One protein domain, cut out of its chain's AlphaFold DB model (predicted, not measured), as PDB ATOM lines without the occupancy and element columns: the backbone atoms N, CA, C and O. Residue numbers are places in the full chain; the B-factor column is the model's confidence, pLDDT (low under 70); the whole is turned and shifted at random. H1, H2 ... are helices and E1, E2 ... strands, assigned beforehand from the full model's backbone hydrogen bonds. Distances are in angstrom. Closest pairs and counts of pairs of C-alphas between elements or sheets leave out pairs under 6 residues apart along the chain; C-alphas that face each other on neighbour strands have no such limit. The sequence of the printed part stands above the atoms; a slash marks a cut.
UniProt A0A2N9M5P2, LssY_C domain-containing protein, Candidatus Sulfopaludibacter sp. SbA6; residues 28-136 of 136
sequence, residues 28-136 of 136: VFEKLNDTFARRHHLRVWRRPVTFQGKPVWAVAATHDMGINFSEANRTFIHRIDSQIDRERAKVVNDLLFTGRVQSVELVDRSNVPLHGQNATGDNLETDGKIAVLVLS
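AT A GLANCE: This is residues 28 to 136 of the 136 residues of the protein "LssY_C domain-containing protein" of Candidatus Sulfopaludibacter sp. SbA6 (UniProt A0A2N9M5P2). A long, strongly twisted sheet of four strands, E1 to E4, makes a wall with helix H1 across one face. On H1's side lie the two-stranded ribbon E5 and E8 and the small hairpin E6 and E7, while the sheet's other face is bare. The printed 109 residues hold one named helix and eight named strands, in the order E1 E2 E3 E4 H1 E5 E6 E7 E8; the class is mostly strand, and each sheet is antiparallel. The whole is only just compact, close to loose, with a radius of gyration of the C-alphas of 15.7 A, and spans 50 by 33 by 24 A.

HOW THE PARTS SIT: Start at E1, residues 28 to 32, E2, 39 to 51, E3, 54 to 70, and E4, 75 to 80: a meander, each strand the antiparallel neighbour of the one before. Look for N 29 and O 42 at 2.9 A, N 43 and O 60 at 2.9 A, and N 68 and O 77 at 2.8 A, within hydrogen-bond range. E3 pairs with E2 over 54 to 64 and with E4 over 64 to 70, staggered. H1, residues 84 to 97, is on this sheet, two layers, helix over one face, at a height of 9.8 A; its closest C-alphas to E3 are Glu 87 and His 63, 6.1 A. Every O i to N i+4 pair in H1 is within hydrogen-bond range. E5, residues 101 to 108, and E8, residues 129 to 135, are antiparallel neighbours, with N 105 and O 132 within hydrogen-bond range at 2.9 A; the closest C-alphas of H1 and E8 are those of Arg 88 and Ala 131, 7.3 A apart. The hairpin E6, 115 to 117, and E7, 123 to 125, has N 124 and O 116 at 2.8 A.

IN THESE COORDINATES: Find C-alpha 28 at (165.411, 136.039, 86.751), where E1 begins. E2 runs 31.2 A and bends by 90 degrees at residue 48; E3 runs 43.1 A and bends by 73 degrees at residue 67. H1 measures 20.4 A and E5 20.3 A; E8 ends at C-alpha 135, (182.387, 133.144, 94.205).

THE WHOLE: The C-alphas of Gln 52 and Glu 71 are the two farthest apart, 49.8 A. The printed part has no cut and no long link. Confidence is under 70 at residues 33 to 38 and 67 to 77.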
ATOM      1  N   VAL A  28     166.480 136.353  85.802       90.94
ATOM      2  CA  VAL A  28     165.411 136.039  86.751       90.94
ATOM      3  C   VAL A  28     165.345 134.523  86.911       90.94
ATOM      4  O   VAL A  28     165.330 133.802  85.917       90.94
ATOM      5  N   PHE A  29     165.315 134.051  88.155       88.38
ATOM      6  CA  PHE A  29     165.156 132.637  88.491       88.38
ATOM      7  C   PHE A  29     163.934 132.441  89.379       88.38
ATOM      8  O   PHE A  29     163.599 133.304  90.193       88.38
ATOM      9  N   GLU A  30     163.310 131.277  89.252       86.50
ATOM     10  CA  GLU A  30     162.189 130.850  90.078       86.50
ATOM     11  C   GLU A  30     162.419 129.411  90.552       86.50
ATOM     12  O   GLU A  30     162.834 128.555  89.767       86.50
ATOM     13  N   LYS A  31     162.161 129.141  91.836       80.88
ATOM     14  CA  LYS A  31     162.128 127.785  92.399       80.88
ATOM     15  C   LYS A  31     160.772 127.535  93.054       80.88
ATOM     16  O   LYS A  31     160.362 128.292  93.935       80.88
ATOM     17  N   LEU A  32     160.116 126.458  92.632       73.81
ATOM     18  CA  LEU A  32     158.872 125.948  93.205       73.81
ATOM     19  C   LEU A  32     159.211 125.007  94.365       73.81
ATOM     20  O   LEU A  32     160.008 124.088  94.182       73.81
ATOM     21  N   ASN A  33     158.612 125.227  95.537       59.16
ATOM     22  CA  ASN A  33     158.827 124.350  96.693       59.16
ATOM     23  C   ASN A  33     157.642 123.432  97.007       59.16
ATOM     24  O   ASN A  33     157.873 122.419  97.645       59.16
ATOM     25  N   ASP A  34     156.421 123.752  96.557       54.44
ATOM     26  CA  ASP A  34     155.229 122.914  96.794       54.44
ATOM     27  C   ASP A  34     154.102 123.199  95.787       54.44
ATOM     28  O   ASP A  34     153.600 122.304  95.114       54.44
ATOM     29  N   THR A  35     153.690 124.469  95.673       55.25
ATOM     30  CA  THR A  35     152.583 124.921  94.810       55.25
ATOM     31  C   THR A  35     152.960 126.221  94.105       55.25
ATOM     32  O   THR A  35     153.835 126.944  94.574       55.25
ATOM     33  N   PHE A  36     152.257 126.577  93.025       54.94
ATOM     34  CA  PHE A  36     152.436 127.865  92.333       54.94
ATOM     35  C   PHE A  36     152.268 129.092  93.244       54.94
ATOM     36  O   PHE A  36     152.791 130.159  92.942       54.94
ATOM     37  N   ALA A  37     151.561 128.951  94.369       56.47
ATOM     38  CA  ALA A  37     151.371 130.021  95.343       56.47
ATOM     39  C   ALA A  37     152.586 130.232  96.267       56.47
ATOM     40  O   ALA A  37     152.606 131.213  97.008       56.47
ATOM     41  N   ARG A  38     153.577 129.326  96.249       68.19
ATOM     42  CA  ARG A  38     154.793 129.401  97.069       68.19
ATOM     43  C   ARG A  38     156.050 129.276  96.222       68.19
ATOM     44  O   ARG A  38     156.430 128.176  95.808       68.19
ATOM     45  N   ARG A  39     156.683 130.415  95.951       80.19
ATOM     46  CA  ARG A  39     157.769 130.533  94.970       80.19
ATOM     47  C   ARG A  39     158.909 131.372  95.514       80.19
ATOM     48  O   ARG A  39     158.691 132.423  96.106       80.19
ATOM     49  N   HIS A  40     160.130 130.923  95.264       88.25
ATOM     50  CA  HIS A  40     161.330 131.716  95.498       88.25
ATOM     51  C   HIS A  40     161.720 132.412  94.207       88.25
ATOM     52  O   HIS A  40     162.052 131.737  93.231       88.25
ATOM     53  N   HIS A  41     161.721 133.738  94.206       90.31
ATOM     54  CA  HIS A  41     162.141 134.531  93.061       90.31
ATOM     55  C   HIS A  41     163.498 135.160  93.321       90.31
ATOM     56  O   HIS A  41     163.693 135.839  94.326       90.31
ATOM     57  N   LEU A  42     164.405 135.005  92.364       92.19
ATOM     58  CA  LEU A  42     165.701 135.660  92.358       92.19
ATOM     59  C   LEU A  42     165.770 136.608  91.166       92.19
ATOM     60  O   LEU A  42     165.529 136.202  90.033       92.19
ATOM     61  N   ARG A  43     166.132 137.864  91.405       94.44
ATOM     62  CA  ARG A  43     166.397 138.858  90.360       94.44
ATOM     63  C   ARG A  43     167.850 139.286  90.473       94.44
ATOM     64  O   ARG A  43     168.308 139.587  91.574       94.44
ATOM     65  N   VAL A  44     168.574 139.281  89.358       96.25
ATOM     66  CA  VAL A  44     170.024 139.500  89.331       96.25
ATOM     67  C   VAL A  44     170.364 140.613  88.348       96.25
ATOM     68  O   VAL A  44     169.952 140.568  87.192       96.25
ATOM     69  N   TRP A  45     171.156 141.585  88.797       98.12
ATOM     70  CA  TRP A  45     171.626 142.709  87.991       98.12
ATOM     71  C   TRP A  45     173.151 142.753  87.953       98.12
ATOM     72  O   TRP A  45     173.820 142.787  88.990       98.12
ATOM     73  N   ARG A  46     173.716 142.842  86.752       97.38
ATOM     74  CA  ARG A  46     175.119 143.179  86.523       97.38
ATOM     75  C   ARG A  46     175.345 144.631  86.925       97.38
ATOM     76  O   ARG A  46     174.696 145.533  86.392       97.38
ATOM     77  N   ARG A  47     176.294 144.872  87.830       97.00
ATOM     78  CA  ARG A  47     176.687 146.229  88.225       97.00
ATOM     79  C   ARG A  47     177.814 146.754  87.331       97.00
ATOM     80  O   ARG A  47     178.676 145.962  86.940       97.00
ATOM     81  N   PRO A  48     177.856 148.067  87.033       95.94
ATOM     82  CA  PRO A  48     178.891 148.685  86.199       95.94
ATOM     83  C   PRO A  48     180.208 148.891  86.973       95.94
ATOM     84  O   PRO A  48     180.869 149.914  86.841       95.94
ATOM     85  N   VAL A  49     180.569 147.933  87.827       96.62
ATOM     86  CA  VAL A  49     181.775 147.949  88.657       96.62
ATOM     87  C   VAL A  49     182.367 146.544  88.745       96.62
ATOM     88  O   VAL A  49     181.701 145.526  88.505       96.62
ATOM     89  N   THR A  50     183.640 146.494  89.111       97.00
ATOM     90  CA  THR A  50     184.376 145.259  89.378       97.00
ATOM     91  C   THR A  50     184.970 145.301  90.773       97.00
ATOM     92  O   THR A  50     185.373 146.364  91.240       97.00
ATOM     93  N   PHE A  51     185.092 144.140  91.402       94.62
ATOM     94  CA  PHE A  51     185.789 143.977  92.671       94.62
ATOM     95  C   PHE A  51     186.900 142.952  92.470       94.62
ATOM     96  O   PHE A  51     186.625 141.835  92.043       94.62
ATOM     97  N   GLN A  52     188.157 143.347  92.699       94.62
ATOM     98  CA  GLN A  52     189.334 142.496  92.449       94.62
ATOM     99  C   GLN A  52     189.357 141.902  91.023       94.62
ATOM    100  O   GLN A  52     189.613 140.719  90.823       94.62
ATOM    101  N   GLY A  53     188.998 142.710  90.020       95.62
ATOM    102  CA  GLY A  53     188.894 142.268  88.623       95.62
ATOM    103  C   GLY A  53     187.700 141.351  88.315       95.62
ATOM    104  O   GLY A  53     187.465 141.038  87.150       95.62
ATOM    105  N   LYS A  54     186.906 140.952  89.319       94.75
ATOM    106  CA  LYS A  54     185.716 140.113  89.146       94.75
ATOM    107  C   LYS A  54     184.449 140.946  88.922       94.75
ATOM    108  O   LYS A  54     184.315 142.057  89.449       94.75
ATOM    109  N   PRO A  55     183.480 140.403  88.170       97.25
ATOM    110  CA  PRO A  55     182.181 141.025  87.987       97.25
ATOM    111  C   PRO A  55     181.368 141.119  89.294       97.25
ATOM    112  O   PRO A  55     181.096 140.101  89.920       97.25
ATOM    113  N   VAL A  56     180.911 142.323  89.671       98.00
ATOM    114  CA  VAL A  56     179.928 142.519  90.758       98.00
ATOM    115  C   VAL A  56     178.478 142.363  90.279       98.00
ATOM    116  O   VAL A  56     178.058 142.975  89.291       98.00
ATOM    117  N   TRP A  57     177.689 141.591  91.019       97.88
ATOM    118  CA  TRP A  57     176.264 141.387  90.772       97.88
ATOM    119  C   TRP A  57     175.461 141.803  92.002       97.88
ATOM    120  O   TRP A  57     175.845 141.488  93.124       97.88
ATOM    121  N   ALA A  58     174.357 142.514  91.787       97.62
ATOM    122  CA  ALA A  58     173.358 142.761  92.819       97.62
ATOM    123  C   ALA A  58     172.231 141.744  92.664       97.62
ATOM    124  O   ALA A  58     171.862 141.396  91.542       97.62
ATOM    125  N   VAL A  59     171.691 141.277  93.785       96.50
ATOM    126  CA  VAL A  59     170.652 140.249  93.806       96.50
ATOM    127  C   VAL A  59     169.555 140.663  94.775       96.50
ATOM    128  O   VAL A  59     169.842 141.102  95.886       96.50
ATOM    129  N   ALA A  60     168.305 140.503  94.354       94.75
ATOM    130  CA  ALA A  60     167.132 140.620  95.206       94.75
ATOM    131  C   ALA A  60     166.399 139.281  95.202       94.75
ATOM    132  O   ALA A  60     166.214 138.677  94.141       94.75
ATOM    133  N   ALA A  61     165.984 138.837  96.382       92.62
ATOM    134  CA  ALA A  61     165.298 137.573  96.572       92.62
ATOM    135  C   ALA A  61     163.970 137.815  97.296       92.62
ATOM    136  O   ALA A  61     163.927 138.584  98.256       92.62
ATOM    137  N   THR A  62     162.890 137.200  96.816       90.81
ATOM    138  CA  THR A  62     161.561 137.287  97.436       90.81
ATOM    139  C   THR A  62     160.944 135.901  97.525       90.81
ATOM    140  O   THR A  62     160.964 135.161  96.543       90.81
ATOM    141  N   HIS A  63     160.378 135.572  98.683       89.75
ATOM    142  CA  HIS A  63     159.630 134.338  98.887       89.75
ATOM    143  C   HIS A  63     158.139 134.649  98.895       89.75
ATOM    144  O   HIS A  63     157.644 135.281  99.827       89.75
ATOM    145  N   ASP A  64     157.436 134.215  97.860       84.25
ATOM    146  CA  ASP A  64     155.984 134.273  97.808       84.25
ATOM    147  C   ASP A  64     155.415 133.200  98.740       84.25
ATOM    148  O   ASP A  64     155.806 132.037  98.668       84.25
ATOM    149  N   MET A  65     154.480 133.584  99.604       80.50
ATOM    150  CA  MET A  65     153.811 132.703 100.567       80.50
ATOM    151  C   MET A  65     152.348 132.427 100.205       80.50
ATOM    152  O   MET A  65     151.718 131.546 100.800       80.50
ATOM    153  N   GLY A  66     151.798 133.177  99.252       72.12
ATOM    154  CA  GLY A  66     150.437 133.008  98.773       72.12
ATOM    155  C   GLY A  66     150.036 134.053  97.738       72.12
ATOM    156  O   GLY A  66     150.790 134.971  97.414       72.12
ATOM    157  N   ILE A  67     148.805 133.920  97.254       67.12
ATOM    158  CA  ILE A  67     148.165 134.859  96.336       67.12
ATOM    159  C   ILE A  67     146.898 135.375  97.022       67.12
ATOM    160  O   ILE A  67     146.067 134.581  97.457       67.12
ATOM    161  N   ASN A  68     146.746 136.693  97.106       64.88
ATOM    162  CA  ASN A  68     145.543 137.351  97.609       64.88
ATOM    163  C   ASN A  68     144.819 138.062  96.469       64.88
ATOM    164  O   ASN A  68     145.455 138.584  95.561       64.88
ATOM    165  N   PHE A  69     143.493 138.158  96.532       68.81
ATOM    166  CA  PHE A  69     142.754 139.063  95.657       68.81
ATOM    167  C   PHE A  69     142.756 140.472  96.262       68.81
ATOM    168  O   PHE A  69     142.310 140.674  97.390       68.81
ATOM    169  N   SER A  70     143.282 141.449  95.530       63.41
ATOM    170  CA  SER A  70     143.191 142.862  95.882       63.41
ATOM    171  C   SER A  70     141.907 143.432  95.289       63.41
ATOM    172  O   SER A  70     141.830 143.651  94.082       63.41
ATOM    173  N   GLU A  71     140.905 143.709  96.127       66.94
ATOM    174  CA  GLU A  71     139.654 144.340  95.675       66.94
ATOM    175  C   GLU A  71     139.890 145.743  95.102       66.94
ATOM    176  O   GLU A  71     139.317 146.096  94.072       66.94
ATOM    177  N   ALA A  72     140.792 146.513  95.722       68.88
ATOM    178  CA  ALA A  72     141.147 147.863  95.287       68.88
ATOM    179  C   ALA A  72     141.736 147.885  93.867       68.88
ATOM    180  O   ALA A  72     141.374 148.735  93.056       68.88
ATOM    181  N   ASN A  73     142.603 146.919  93.552       64.19
ATOM    182  CA  ASN A  73     143.252 146.810  92.245       64.19
ATOM    183  C   ASN A  73     142.536 145.832  91.296       64.19
ATOM    184  O   ASN A  73     142.997 145.624  90.176       64.19
ATOM    185  N   ARG A  74     141.435 145.206  91.749       68.88
ATOM    186  CA  ARG A  74     140.689 144.131  91.066       68.88
ATOM    187  C   ARG A  74     141.588 143.058  90.441       68.88
ATOM    188  O   ARG A  74     141.306 142.558  89.354       68.88
ATOM    189  N   THR A  75     142.682 142.722  91.115       63.94
ATOM    190  CA  THR A  75     143.700 141.797  90.605       63.94
ATOM    191  C   THR A  75     144.272 140.944  91.725       63.94
ATOM    192  O   THR A  75     144.173 141.292  92.902       63.94
ATOM    193  N   PHE A  76     144.890 139.828  91.363       65.81
ATOM    194  CA  PHE A  76     145.621 138.997  92.303       65.81
ATOM    195  C   PHE A  76     146.995 139.611  92.602       65.81
ATOM    196  O   PHE A  76     147.721 140.011  91.694       65.81
ATOM    197  N   ILE A  77     147.343 139.695  93.882       69.44
ATOM    198  CA  ILE A  77     148.631 140.168  94.384       69.44
ATOM    199  C   ILE A  77     149.358 139.029  95.093       69.44
ATOM    200  O   ILE A  77     148.754 138.236  95.818       69.44
ATOM    201  N   HIS A  78     150.668 138.957  94.893       70.88
ATOM    202  CA  HIS A  78     151.520 138.029  95.623       70.88
ATOM    203  C   HIS A  78     151.760 138.557  97.029       70.88
ATOM    204  O   HIS A  78     152.132 139.717  97.200       70.88
ATOM    205  N   ARG A  79     151.566 137.695  98.028       78.44
ATOM    206  CA  ARG A  79     152.037 137.959  99.384       78.44
ATOM    207  C   ARG A  79     153.436 137.415  99.531       78.44
ATOM    208  O   ARG A  79     153.645 136.221  99.328       78.44
ATOM    209  N   ILE A  80     154.359 138.276  99.929       84.00
ATOM    210  CA  ILE A  80     155.726 137.875 100.248       84.00
ATOM    211  C   ILE A  80     155.867 137.613 101.747       84.00
ATOM    212  O   ILE A  80     155.159 138.217 102.555       84.00
ATOM    213  N   ASP A  81     156.760 136.699 102.120       86.81
ATOM    214  CA  ASP A  81     157.149 136.487 103.515       86.81
ATOM    215  C   ASP A  81     157.658 137.809 104.112       86.81
ATOM    216  O   ASP A  81     158.543 138.455 103.543       86.81
ATOM    217  N   SER A  82     157.090 138.214 105.250       90.44
ATOM    218  CA  SER A  82     157.463 139.457 105.921       90.44
ATOM    219  C   SER A  82     158.890 139.408 106.464       90.44
ATOM    220  O   SER A  82     159.546 140.442 106.526       90.44
ATOM    221  N   GLN A  83     159.404 138.226 106.818       92.88
ATOM    222  CA  GLN A  83     160.771 138.045 107.319       92.88
ATOM    223  C   GLN A  83     161.746 137.850 106.155       92.88
ATOM    224  O   GLN A  83     162.243 136.749 105.905       92.88
ATOM    225  N   ILE A  84     162.041 138.938 105.441       93.31
ATOM    226  CA  ILE A  84     162.773 138.898 104.164       93.31
ATOM    227  C   ILE A  84     164.200 138.331 104.290       93.31
ATOM    228  O   ILE A  84     164.746 137.792 103.324       93.31
ATOM    229  N   ASP A  85     164.799 138.368 105.483       96.44
ATOM    230  CA  ASP A  85     166.127 137.789 105.721       96.44
ATOM    231  C   ASP A  85     166.149 136.261 105.661       96.44
ATOM    232  O   ASP A  85     167.200 135.677 105.395       96.44
ATOM    233  N   ARG A  86     165.002 135.597 105.855       95.06
ATOM    234  CA  ARG A  86     164.896 134.143 105.665       95.06
ATOM    235  C   ARG A  86     165.169 133.769 104.218       95.06
ATOM    236  O   ARG A  86     165.883 132.802 103.959       95.06
ATOM    237  N   GLU A  87     164.670 134.575 103.287       95.12
ATOM    238  CA  GLU A  87     164.908 134.354 101.868       95.12
ATOM    239  C   GLU A  87     166.366 134.639 101.495       95.12
ATOM    240  O   GLU A  87     166.998 133.842 100.797       95.12
ATOM    241  N   ARG A  88     166.954 135.712 102.045       96.56
ATOM    242  CA  ARG A  88     168.400 135.975 101.940       96.56
ATOM    243  C   ARG A  88     169.215 134.775 102.434       96.56
ATOM    244  O   ARG A  88     170.122 134.329 101.736       96.56
ATOM    245  N   ALA A  89     168.900 134.244 103.615       96.62
ATOM    246  CA  ALA A  89     169.602 133.108 104.206       96.62
ATOM    247  C   ALA A  89     169.453 131.832 103.365       96.62
ATOM    248  O   ALA A  89     170.436 131.133 103.136       96.62
ATOM    249  N   LYS A  90     168.254 131.556 102.842       94.62
ATOM    250  CA  LYS A  90     168.012 130.432 101.931       94.62
ATOM    251  C   LYS A  90     168.887 130.526 100.681       94.62
ATOM    252  O   LYS A  90     169.524 129.542 100.322       94.62
ATOM    253  N   VAL A  91     168.954 131.693 100.033       95.00
ATOM    254  CA  VAL A  91     169.789 131.891  98.832       95.00
ATOM    255  C   VAL A  91     171.271 131.702  99.152       95.00
ATOM    256  O   VAL A  91     171.978 131.032  98.402       95.00
ATOM    257  N   VAL A  92     171.740 132.251 100.277       96.69
ATOM    258  CA  VAL A  92     173.116 132.050 100.753       96.69
ATOM    259  C   VAL A  92     173.404 130.560 100.953       96.69
ATOM    260  O   VAL A  92     174.413 130.070 100.453       96.69
ATOM    261  N   ASN A  93     172.512 129.831 101.624       95.56
ATOM    262  CA  ASN A  93     172.672 128.400 101.887       95.56
ATOM    263  C   ASN A  93     172.677 127.564 100.599       95.56
ATOM    264  O   ASN A  93     173.532 126.692 100.454       95.56
ATOM    265  N   ASP A  94     171.786 127.857  99.646       93.38
ATOM    266  CA  ASP A  94     171.764 127.195  98.335       93.38
ATOM    267  C   ASP A  94     173.094 127.403  97.586       93.38
ATOM    268  O   ASP A  94     173.634 126.463  97.004       93.38
ATOM    269  N   LEU A  95     173.660 128.617  97.626       94.56
ATOM    270  CA  LEU A  95     174.955 128.912  97.005       94.56
ATOM    271  C   LEU A  95     176.112 128.217  97.731       94.56
ATOM    272  O   LEU A  95     176.976 127.639  97.070       94.56
ATOM    273  N   LEU A  96     176.124 128.220  99.067       95.75
ATOM    274  CA  LEU A  96     177.129 127.511  99.869       95.75
ATOM    275  C   LEU A  96     177.126 126.007  99.566       95.75
ATOM    276  O   LEU A  96     178.193 125.416  99.410       95.75
ATOM    277  N   PHE A  97     175.944 125.407  99.402       95.25
ATOM    278  CA  PHE A  97     175.790 123.986  99.084       95.25
ATOM    279  C   PHE A  97     176.476 123.581  97.768       95.25
ATOM    280  O   PHE A  97     176.894 122.437  97.611       95.25
ATOM    281  N   THR A  98     176.658 124.516  96.829       94.94
ATOM    282  CA  THR A  98     177.368 124.239  95.569       94.94
ATOM    283  C   THR A  98     178.876 124.020  95.736       94.94
ATOM    284  O   THR A  98     179.528 123.559  94.798       94.94
ATOM    285  N   GLY A  99     179.456 124.409  96.878       96.06
ATOM    286  CA  GLY A  99     180.907 124.425  97.083       96.06
ATOM    287  C   GLY A  99     181.647 125.496  96.267       96.06
ATOM    288  O   GLY A  99     182.869 125.441  96.169       96.06
ATOM    289  N   ARG A 100     180.935 126.462  95.663       96.31
ATOM    290  CA  ARG A 100     181.499 127.528  94.805       96.31
ATOM    291  C   ARG A 100     181.623 128.894  95.491       96.31
ATOM    292  O   ARG A 100     181.832 129.905  94.823       96.31
ATOM    293  N   VAL A 101     181.460 128.958  96.809       97.19
ATOM    294  CA  VAL A 101     181.554 130.202  97.589       97.19
ATOM    295  C   VAL A 101     182.900 130.237  98.306       97.19
ATOM    296  O   VAL A 101     183.200 129.361  99.107       97.19
ATOM    297  N   GLN A 102     183.710 131.256  98.019       97.06
ATOM    298  CA  GLN A 102     185.003 131.489  98.670       97.06
ATOM    299  C   GLN A 102     184.845 132.170 100.031       97.06
ATOM    300  O   GLN A 102     185.588 131.875 100.960       97.06
ATOM    301  N   SER A 103     183.905 133.109 100.147       96.69
ATOM    302  CA  SER A 103     183.607 133.809 101.400       96.69
ATOM    303  C   SER A 103     182.184 134.356 101.402       96.69
ATOM    304  O   SER A 103     181.595 134.585 100.341       96.69
ATOM    305  N   VAL A 104     181.650 134.559 102.606       97.56
ATOM    306  CA  VAL A 104     180.366 135.211 102.862       97.56
ATOM    307  C   VAL A 104     180.509 136.159 104.047       97.56
ATOM    308  O   VAL A 104     181.128 135.809 105.050       97.56
ATOM    309  N   GLU A 105     179.912 137.338 103.942       97.81
ATOM    310  CA  GLU A 105     179.846 138.315 105.026       97.81
ATOM    311  C   GLU A 105     178.465 138.976 105.065       97.81
ATOM    312  O   GLU A 105     177.832 139.183 104.026       97.81
ATOM    313  N   LEU A 106     177.986 139.298 106.271       97.88
ATOM    314  CA  LEU A 106     176.804 140.133 106.469       97.88
ATOM    315  C   LEU A 106     177.242 141.550 106.804       97.88
ATOM    316  O   LEU A 106     177.814 141.792 107.861       97.88
ATOM    317  N   VAL A 107     176.931 142.474 105.904       97.19
ATOM    318  CA  VAL A 107     177.335 143.876 106.002       97.19
ATOM    319  C   VAL A 107     176.126 144.730 106.362       97.19
ATOM    320  O   VAL A 107     175.060 144.585 105.762       97.19
ATOM    321  N   ASP A 108     176.283 145.628 107.329       96.38
ATOM    322  CA  ASP A 108     175.240 146.575 107.725       96.38
ATOM    323  C   ASP A 108     174.908 147.578 106.613       96.38
ATOM    324  O   ASP A 108     175.797 148.171 105.998       96.38
ATOM    325  N   ARG A 109     173.610 147.820 106.383       93.12
ATOM    326  CA  ARG A 109     173.128 148.920 105.537       93.12
ATOM    327  C   ARG A 109     172.567 150.017 106.434       93.12
ATOM    328  O   ARG A 109     171.405 149.982 106.826       93.12
ATOM    329  N   SER A 110     173.391 151.019 106.724       83.75
ATOM    330  CA  SER A 110     173.099 152.092 107.689       83.75
ATOM    331  C   SER A 110     171.827 152.907 107.415       83.75
ATOM    332  O   SER A 110     171.294 153.510 108.338       83.75
ATOM    333  N   ASN A 111     171.315 152.905 106.181       87.19
ATOM    334  CA  ASN A 111     170.156 153.704 105.768       87.19
ATOM    335  C   ASN A 111     168.939 152.852 105.357       87.19
ATOM    336  O   ASN A 111     168.149 153.277 104.516       87.19
ATOM    337  N   VAL A 112     168.797 151.636 105.896       89.06
ATOM    338  CA  VAL A 112     167.656 150.753 105.600       89.06
ATOM    339  C   VAL A 112     166.719 150.668 106.810       89.06
ATOM    340  O   VAL A 112     167.172 150.292 107.891       89.06
ATOM    341  N   PRO A 113     165.418 150.979 106.655       92.12
ATOM    342  CA  PRO A 113     164.432 150.740 107.703       92.12
ATOM    343  C   PRO A 113     164.351 149.252 108.061       92.12
ATOM    344  O   PRO A 113     164.238 148.410 107.171       92.12
ATOM    345  N   LEU A 114     164.367 148.933 109.359       94.56
ATOM    346  CA  LEU A 114     164.214 147.552 109.849       94.56
ATOM    347  C   LEU A 114     162.780 147.032 109.695       94.56
ATOM    348  O   LEU A 114     162.553 145.827 109.621       94.56
ATOM    349  N   HIS A 115     161.823 147.957 109.615       95.06
ATOM    350  CA  HIS A 115     160.417 147.687 109.358       95.06
ATOM    351  C   HIS A 115     159.936 148.557 108.199       95.06
ATOM    352  O   HIS A 115     160.315 149.725 108.090       95.06
ATOM    353  N   GLY A 116     159.079 148.007 107.346       89.81
ATOM    354  CA  GLY A 116     158.496 148.737 106.226       89.81
ATOM    355  C   GLY A 116     157.257 148.052 105.673       89.81
ATOM    356  O   GLY A 116     156.811 147.039 106.204       89.81
ATOM    357  N   GLN A 117     156.711 148.607 104.597       87.38
ATOM    358  CA  GLN A 117     155.632 147.989 103.835       87.38
ATOM    359  C   GLN A 117     156.013 147.933 102.361       87.38
ATOM    360  O   GLN A 117     156.647 148.851 101.836       87.38
ATOM    361  N   ASN A 118     155.645 146.842 101.694       81.25
ATOM    362  CA  ASN A 118     155.770 146.749 100.245       81.25
ATOM    363  C   ASN A 118     154.647 147.550  99.546       81.25
ATOM    364  O   ASN A 118     153.750 148.105 100.181       81.25
ATOM    365  N   ALA A 119     154.669 147.581  98.211       75.62
ATOM    366  CA  ALA A 119     153.664 148.292  97.415       75.62
ATOM    367  C   ALA A 119     152.230 147.738  97.564       75.62
ATOM    368  O   ALA A 119     151.277 148.410  97.175       75.62
ATOM    369  N   THR A 120     152.067 146.529  98.107       73.62
ATOM    370  CA  THR A 120     150.770 145.887  98.360       73.62
ATOM    371  C   THR A 120     150.302 146.031  99.811       73.62
ATOM    372  O   THR A 120     149.212 145.564 100.139       73.62
ATOM    373  N   GLY A 121     151.077 146.714 100.662       78.69
ATOM    374  CA  GLY A 121     150.758 146.966 102.068       78.69
ATOM    375  C   GLY A 121     151.140 145.835 103.025       78.69
ATOM    376  O   GLY A 121     150.781 145.899 104.200       78.69
ATOM    377  N   ASP A 122     151.856 144.804 102.567       81.94
ATOM    378  CA  ASP A 122     152.368 143.763 103.458       81.94
ATOM    379  C   ASP A 122     153.574 144.298 104.241       81.94
ATOM    380  O   ASP A 122     154.469 144.938 103.678       81.94
ATOM    381  N   ASN A 123     153.596 144.017 105.545       89.62
ATOM    382  CA  ASN A 123     154.700 144.398 106.420       89.62
ATOM    383  C   ASN A 123     155.967 143.610 106.070       89.62
ATOM    384  O   ASN A 123     155.905 142.418 105.777       89.62
ATOM    385  N   LEU A 124     157.113 144.275 106.168       91.69
ATOM    386  CA  LEU A 124     158.444 143.717 105.973       91.69
ATOM    387  C   LEU A 124     159.278 143.944 107.230       91.69
ATOM    388  O   LEU A 124     159.218 145.021 107.826       91.69
ATOM    389  N   GLU A 125     160.078 142.949 107.584       95.56
ATOM    390  CA  GLU A 125     160.999 142.946 108.715       95.56
ATOM    391  C   GLU A 125     162.377 142.469 108.252       95.56
ATOM    392  O   GLU A 125     162.493 141.448 107.569       95.56
ATOM    393  N   THR A 126     163.420 143.213 108.620       96.31
ATOM    394  CA  THR A 126     164.812 142.890 108.290       96.31
ATOM    395  C   THR A 126     165.773 143.293 109.408       96.31
ATOM    396  O   THR A 126     165.554 144.277 110.111       96.31
ATOM    397  N   ASP A 127     166.882 142.569 109.524       96.69
ATOM    398  CA  ASP A 127     168.059 142.883 110.331       96.69
ATOM    399  C   ASP A 127     168.885 144.055 109.766       96.69
ATOM    400  O   ASP A 127     169.878 144.464 110.368       96.69
ATOM    401  N   GLY A 128     168.488 144.598 108.609       96.31
ATOM    402  CA  GLY A 128     169.139 145.732 107.956       96.31
ATOM    403  C   GLY A 128     170.438 145.366 107.234       96.31
ATOM    404  O   GLY A 128     171.081 146.235 106.645       96.31
ATOM    405  N   LYS A 129     170.833 144.093 107.195       97.06
ATOM    406  CA  LYS A 129     172.097 143.656 106.593       97.06
ATOM    407  C   LYS A 129     171.919 143.232 105.142       97.06
ATOM    408  O   LYS A 129     170.810 143.043 104.642       97.06
ATOM    409  N   ILE A 130     173.034 143.117 104.434       97.00
ATOM    410  CA  ILE A 130     173.129 142.512 103.107       97.00
ATOM    411  C   ILE A 130     174.179 141.407 103.136       97.00
ATOM    412  O   ILE A 130     175.222 141.554 103.767       97.00
ATOM    413  N   ALA A 131     173.902 140.298 102.452       98.06
ATOM    414  CA  ALA A 131     174.888 139.245 102.263       98.06
ATOM    415  C   ALA A 131     175.789 139.585 101.073       98.06
ATOM    416  O   ALA A 131     175.303 139.816  99.965       98.06
ATOM    417  N   VAL A 132     177.098 139.582 101.304       97.81
ATOM    418  CA  VAL A 132     178.131 139.741 100.279       97.81
ATOM    419  C   VAL A 132     178.859 138.412 100.142       97.81
ATOM    420  O   VAL A 132     179.337 137.867 101.131       97.81
ATOM    421  N   LEU A 133     178.909 137.870  98.923       98.00
ATOM    422  CA  LEU A 133     179.569 136.598  98.636       98.00
ATOM    423  C   LEU A 133     180.645 136.798  97.572       98.00
ATOM    424  O   LEU A 133     180.406 137.450  96.553       98.00
ATOM    425  N   VAL A 134     181.801 136.167  97.770       97.25
ATOM    426  CA  VAL A 134     182.810 136.002  96.716       97.25
ATOM    427  C   VAL A 134     182.706 134.582  96.183       97.25
ATOM    428  O   VAL A 134     182.811 133.624  96.942       97.25
ATOM    429  N   LEU A 135     182.503 134.442  94.873       94.75
ATOM    430  CA  LEU A 135     182.387 133.144  94.205       94.75
ATOM    431  C   LEU A 135     183.739 132.691  93.622       94.75
ATOM    432  O   LEU A 135     184.585 133.529  93.273       94.75
ATOM    433  N   SER A 136     183.938 131.370  93.551       88.19
ATOM    434  CA  SER A 136     185.163 130.702  93.080       88.19
ATOM    435  C   SER A 136     185.234 130.550  91.572       88.19
ATOM    436  O   SER A 136     184.259 129.991  91.017       88.19
TER     437      SER A 136